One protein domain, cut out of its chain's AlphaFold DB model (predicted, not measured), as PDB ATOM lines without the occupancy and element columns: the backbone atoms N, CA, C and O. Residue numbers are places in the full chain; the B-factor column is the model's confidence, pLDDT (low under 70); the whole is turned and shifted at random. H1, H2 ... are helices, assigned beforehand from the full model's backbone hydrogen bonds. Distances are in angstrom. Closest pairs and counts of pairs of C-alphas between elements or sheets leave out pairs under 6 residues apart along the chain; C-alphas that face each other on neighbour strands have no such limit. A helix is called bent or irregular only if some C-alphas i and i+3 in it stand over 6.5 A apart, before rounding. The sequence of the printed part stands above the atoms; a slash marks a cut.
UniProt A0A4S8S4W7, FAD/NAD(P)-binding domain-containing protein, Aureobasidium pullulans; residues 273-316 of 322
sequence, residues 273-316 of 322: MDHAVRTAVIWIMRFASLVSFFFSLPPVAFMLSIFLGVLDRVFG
ATOM      1  N   MET A 273     146.104  90.060  58.262       82.75
ATOM      2  CA  MET A 273     147.324  90.508  58.931       82.75
ATOM      3  C   MET A 273     148.153  89.318  59.422       82.75
ATOM      4  O   MET A 273     149.365  89.294  59.219       82.75
ATOM      5  N   ASP A 274     147.514  88.286  59.977       82.88
ATOM      6  CA  ASP A 274     148.194  87.052  60.377       82.88
ATOM      7  C   ASP A 274     148.879  86.376  59.179       82.88
ATOM      8  O   ASP A 274     150.015  85.906  59.281       82.88
ATOM      9  N   HIS A 275     148.208  86.352  58.024       88.38
ATOM     10  CA  HIS A 275     148.774  85.821  56.783       88.38
ATOM     11  C   HIS A 275     149.939  86.668  56.255       88.38
ATOM     12  O   HIS A 275     150.955  86.103  55.838       88.38
ATOM     13  N   ALA A 276     149.834  87.998  56.314       91.38
ATOM     14  CA  ALA A 276     150.900  88.908  55.907       91.38
ATOM     15  C   ALA A 276     152.147  88.738  56.788       91.38
ATOM     16  O   ALA A 276     153.248  88.549  56.271       91.38
ATOM     17  N   VAL A 277     151.972  88.704  58.114       89.06
ATOM     18  CA  VAL A 277     153.064  88.491  59.076       89.06
ATOM     19  C   VAL A 277     153.719  87.130  58.869       89.06
ATOM     20  O   VAL A 277     154.941  87.048  58.788       89.06
ATOM     21  N   ARG A 278     152.936  86.053  58.724       88.19
ATOM     22  CA  ARG A 278     153.481  84.711  58.448       88.19
ATOM     23  C   ARG A 278     154.300  84.689  57.165       88.19
ATOM     24  O   ARG A 278     155.388  84.125  57.153       88.19
ATOM     25  N   THR A 279     153.798  85.322  56.111       93.06
ATOM     26  CA  THR A 279     154.508  85.431  54.833       93.06
ATOM     27  C   THR A 279     155.820  86.192  55.002       93.06
ATOM     28  O   THR A 279     156.858  85.701  54.568       93.06
ATOM     29  N   ALA A 280     155.807  87.330  55.699       94.00
ATOM     30  CA  ALA A 280     157.009  88.110  55.980       94.00
ATOM     31  C   ALA A 280     158.041  87.314  56.798       94.00
ATOM     32  O   ALA A 280     159.215  87.286  56.440       94.00
ATOM     33  N   VAL A 281     157.609  86.605  57.846       91.06
ATOM     34  CA  VAL A 281     158.486  85.744  58.655       91.06
ATOM     35  C   VAL A 281     159.084  84.622  57.808       91.06
ATOM     36  O   VAL A 281     160.288  84.392  57.879       91.06
ATOM     37  N   ILE A 282     158.286  83.957  56.966       93.56
ATOM     38  CA  ILE A 282     158.785  82.924  56.047       93.56
ATOM     39  C   ILE A 282     159.827  83.518  55.094       93.56
ATOM     40  O   ILE A 282     160.876  82.910  54.904       93.56
ATOM     41  N   TRP A 283     159.584  84.705  54.536       95.88
ATOM     42  CA  TRP A 283     160.550  85.400  53.685       95.88
ATOM     43  C   TRP A 283     161.848  85.730  54.420       95.88
ATOM     44  O   TRP A 283     162.918  85.437  53.896       95.88
ATOM     45  N   ILE A 284     161.772  86.264  55.643       93.12
ATOM     46  CA  ILE A 284     162.947  86.556  56.478       93.12
ATOM     47  C   ILE A 284     163.727  85.274  56.771       93.12
ATOM     48  O   ILE A 284     164.944  85.251  56.612       93.12
ATOM     49  N   MET A 285     163.043  84.191  57.150       89.94
ATOM     50  CA  MET A 285     163.684  82.902  57.415       89.94
ATOM     51  C   MET A 285     164.358  82.343  56.160       89.94
ATOM     52  O   MET A 285     165.503  81.909  56.227       89.94
ATOM     53  N   ARG A 286     163.684  82.387  55.003       92.69
ATOM     54  CA  ARG A 286     164.250  81.936  53.724       92.69
ATOM     55  C   ARG A 286     165.441  82.788  53.303       92.69
ATOM     56  O   ARG A 286     166.443  82.228  52.877       92.69
ATOM     57  N   PHE A 287     165.353  84.104  53.464       94.31
ATOM     58  CA  PHE A 287     166.459  85.020  53.213       94.31
ATOM     59  C   PHE A 287     167.645  84.715  54.132       94.31
ATOM     60  O   PHE A 287     168.746  84.516  53.637       94.31
ATOM     61  N   ALA A 288     167.425  84.575  55.441       89.38
ATOM     62  CA  ALA A 288     168.476  84.220  56.393       89.38
ATOM     63  C   ALA A 288     169.128  82.868  56.055       89.38
ATOM     64  O   ALA A 288     170.352  82.756  56.085       89.38
ATOM     65  N   SER A 289     168.341  81.858  55.664       88.31
ATOM     66  CA  SER A 289     168.872  80.570  55.202       88.31
ATOM     67  C   SER A 289     169.676  80.694  53.906       88.31
ATOM     68  O   SER A 289     170.722  80.065  53.792       88.31
ATOM     69  N   LEU A 290     169.229  81.507  52.944       92.00
ATOM     70  CA  LEU A 290     169.961  81.759  51.696       92.00
ATOM     71  C   LEU A 290     171.272  82.505  51.946       92.00
ATOM     72  O   LEU A 290     172.293  82.147  51.373       92.00
ATOM     73  N   VAL A 291     171.254  83.508  52.822       89.50
ATOM     74  CA  VAL A 291     172.437  84.268  53.237       89.50
ATOM     75  C   VAL A 291     173.432  83.351  53.947       89.50
ATOM     76  O   VAL A 291     174.606  83.327  53.589       89.50
ATOM     77  N   SER A 292     172.962  82.543  54.899       84.12
ATOM     78  CA  SER A 292     173.783  81.543  55.591       84.12
ATOM     79  C   SER A 292     174.375  80.523  54.612       84.12
ATOM     80  O   SER A 292     175.577  80.264  54.653       84.12
ATOM     81  N   PHE A 293     173.578  80.020  53.665       87.00
ATOM     82  CA  PHE A 293     174.056  79.129  52.608       87.00
ATOM     83  C   PHE A 293     175.119  79.801  51.726       87.00
ATOM     84  O   PHE A 293     176.170  79.216  51.484       87.00
ATOM     85  N   PHE A 294     174.894  81.042  51.292       88.38
ATOM     86  CA  PHE A 294     175.845  81.792  50.474       88.38
ATOM     87  C   PHE A 294     177.180  82.009  51.198       88.38
ATOM     88  O   PHE A 294     178.235  81.786  50.610       88.38
ATOM     89  N   PHE A 295     177.149  82.364  52.486       83.50
ATOM     90  CA  PHE A 295     178.362  82.487  53.299       83.50
ATOM     91  C   PHE A 295     179.049  81.148  53.577       83.50
ATOM     92  O   PHE A 295     180.260  81.130  53.778       83.50
ATOM     93  N   SER A 296     178.317  80.031  53.541       78.12
ATOM     94  CA  SER A 296     178.896  78.688  53.657       78.12
ATOM     95  C   SER A 296     179.597  78.201  52.380       78.12
ATOM     96  O   SER A 296     180.323  77.207  52.426       78.12
ATOM     97  N   LEU A 297     179.417  78.881  51.236       89.06
ATOM     98  CA  LEU A 297     180.094  78.507  49.994       89.06
ATOM     99  C   LEU A 297     181.615  78.709  50.139       89.06
ATOM    100  O   LEU A 297     182.042  79.810  50.504       89.06
ATOM    101  N   PRO A 298     182.456  77.711  49.795       87.44
ATOM    102  CA  PRO A 298     183.895  77.752  50.078       87.44
ATOM    103  C   PRO A 298     184.636  79.012  49.592       87.44
ATOM    104  O   PRO A 298     185.428  79.555  50.362       87.44
ATOM    105  N   PRO A 299     184.379  79.546  48.376       85.12
ATOM    106  CA  PRO A 299     185.051  80.762  47.914       85.12
ATOM    107  C   PRO A 299     184.675  82.002  48.738       85.12
ATOM    108  O   PRO A 299     185.514  82.865  48.991       85.12
ATOM    109  N   VAL A 300     183.417  82.083  49.180       82.50
ATOM    110  CA  VAL A 300     182.884  83.211  49.954       82.50
ATOM    111  C   VAL A 300     183.389  83.146  51.390       82.50
ATOM    112  O   VAL A 300     183.887  84.147  51.900       82.50
ATOM    113  N   ALA A 301     183.345  81.966  52.013       81.38
ATOM    114  CA  ALA A 301     183.894  81.733  53.346       81.38
ATOM    115  C   ALA A 301     185.393  82.076  53.412       81.38
ATOM    116  O   ALA A 301     185.848  82.725  54.356       81.38
ATOM    117  N   PHE A 302     186.155  81.712  52.374       81.25
ATOM    118  CA  PHE A 302     187.576  82.042  52.278       81.25
ATOM    119  C   PHE A 302     187.807  83.559  52.207       81.25
ATOM    120  O   PHE A 302     188.555  84.103  53.020       81.25
ATOM    121  N   MET A 303     187.106  84.270  51.319       83.06
ATOM    122  CA  MET A 303     187.215  85.733  51.207       83.06
ATOM    123  C   MET A 303     186.776  86.458  52.485       83.06
ATOM    124  O   MET A 303     187.416  87.424  52.904       83.06
ATOM    125  N   LEU A 304     185.720  85.970  53.140       82.94
ATOM    126  CA  LEU A 304     185.231  86.519  54.402       82.94
ATOM    127  C   LEU A 304     186.257  86.333  55.528       82.94
ATOM    128  O   LEU A 304     186.475  87.257  56.307       82.94
ATOM    129  N   SER A 305     186.943  85.186  55.583       79.75
ATOM    130  CA  SER A 305     187.997  84.947  56.578       79.75
ATOM    131  C   SER A 305     189.217  85.855  56.380       79.75
ATOM    132  O   SER A 305     189.760  86.368  57.359       79.75
ATOM    133  N   ILE A 306     189.596  86.145  55.128       83.25
ATOM    134  CA  ILE A 306     190.634  87.137  54.812       83.25
ATOM    135  C   ILE A 306     190.200  88.530  55.281       83.25
ATOM    136  O   ILE A 306     190.961  89.210  55.967       83.25
ATOM    137  N   PHE A 307     188.975  88.950  54.952       83.50
ATOM    138  CA  PHE A 307     188.455  90.267  55.323       83.50
ATOM    139  C   PHE A 307     188.371  90.459  56.843       83.50
ATOM    140  O   PHE A 307     188.833  91.474  57.366       83.50
ATOM    141  N   LEU A 308     187.853  89.463  57.568       81.94
ATOM    142  CA  LEU A 308     187.801  89.483  59.031       81.94
ATOM    143  C   LEU A 308     189.204  89.467  59.655       81.94
ATOM    144  O   LEU A 308     189.440  90.166  60.637       81.94
ATOM    145  N   GLY A 309     190.159  88.750  59.054       79.12
ATOM    146  CA  GLY A 309     191.561  88.771  59.476       79.12
ATOM    147  C   GLY A 309     192.241  90.132  59.275       79.12
ATOM    148  O   GLY A 309     193.072  90.532  60.092       79.12
ATOM    149  N   VAL A 310     191.879  90.872  58.222       81.50
ATOM    150  CA  VAL A 310     192.341  92.254  58.005       81.50
ATOM    151  C   VAL A 310     191.698  93.205  59.015       81.50
ATOM    152  O   VAL A 310     192.400  94.031  59.590       81.50
ATOM    153  N   LEU A 311     190.397  93.069  59.284       79.81
ATOM    154  CA  LEU A 311     189.696  93.866  60.297       79.81
ATOM    155  C   LEU A 311     190.292  93.698  61.700       79.81
ATOM    156  O   LEU A 311     190.507  94.693  62.390       79.81
ATOM    157  N   ASP A 312     190.610  92.465  62.100       80.50
ATOM    158  CA  ASP A 312     191.257  92.192  63.388       80.50
ATOM    159  C   ASP A 312     192.661  92.815  63.448       80.50
ATOM    160  O   ASP A 312     193.003  93.506  64.405       80.50
ATOM    161  N   ARG A 313     193.463  92.668  62.382       77.62
ATOM    162  CA  ARG A 313     194.830  93.219  62.338       77.62
ATOM    163  C   ARG A 313     194.897  94.742  62.256       77.62
ATOM    164  O   ARG A 313     195.825  95.319  62.810       77.62
ATOM    165  N   VAL A 314     193.980  95.379  61.529       79.69
ATOM    166  CA  VAL A 314     194.033  96.825  61.245       79.69
ATOM    167  C   VAL A 314     193.232  97.630  62.266       79.69
ATOM    168  O   VAL A 314     193.644  98.727  62.633       79.69
ATOM    169  N   PHE A 315     192.113  97.090  62.750       78.62
ATOM    170  CA  PHE A 315     191.176  97.822  63.607       78.62
ATOM    171  C   PHE A 315     190.967  97.180  64.986       78.62
ATOM    172  O   PHE A 315     190.252  97.749  65.808       78.62
ATOM    173  N   GLY A 316     191.570  96.018  65.270       77.81
ATOM    174  CA  GLY A 316     191.443  95.333  66.564       77.81
ATOM    175  C   GLY A 316     190.045  94.767  66.842       77.81
ATOM    176  O   GLY A 316     189.711  94.484  67.994       77.81
TER     177      GLY A 316
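AT A GLANCE: This is residues 273 to 316 of the 322 residues of the protein "FAD/NAD(P)-binding domain-containing protein" of Aureobasidium pullulans (UniProt A0A4S8S4W7). Two helices meet near their ends and make an L, the long arm being H1 and the shorter arm H2, with the corner at Leu 297. Away from that corner the two arms stand free of each other, and H1 makes most of the longest axis. The printed part has 44 residues, with two named helices in the order H1, H2 and no named strand, and its class is all helix. It is extended, with a radius of gyration of the C-alphas of 16.1 A, and the C-alphas span 48 by 23 by 6 A along their three main axes.

HOW THE PARTS SIT: H1, residues 273 to 296, is the longest helix by residues. H2, residues 298 to 315, follows it after a tight link of 1 residue. The two are close but not clearly touching, with 2 pairs of C-alphas within 8 A. Their closest C-alphas are those of Phe 295 and Ala 301, 5.6 A apart. Their lines are about perpendicular, at 85 degrees, and their centres are 26.0 A apart. In H1 and H2 every O i to N i+4 pair is within hydrogen-bond range.

IN THESE COORDINATES: H1 begins at C-alpha 273, at (147.324, 90.508, 58.931), and ends at C-alpha 296, at (178.896, 78.688, 53.657), 34.1 A from first to last C-alpha. H2 runs from C-alpha 298 to C-alpha 315, at (191.176, 97.822, 63.607), over 25.3 A. Neither helix is bent.

THE WHOLE: The two C-alphas farthest apart are those of Met 273 and Arg 313, at 47.7 A. The first and last printed C-alphas, those of Met 273 and Gly 316, are 45.0 A apart. The printed part has no cut and no long link. The mean pLDDT of the printed part is 85.8, and no printed residue is under 70.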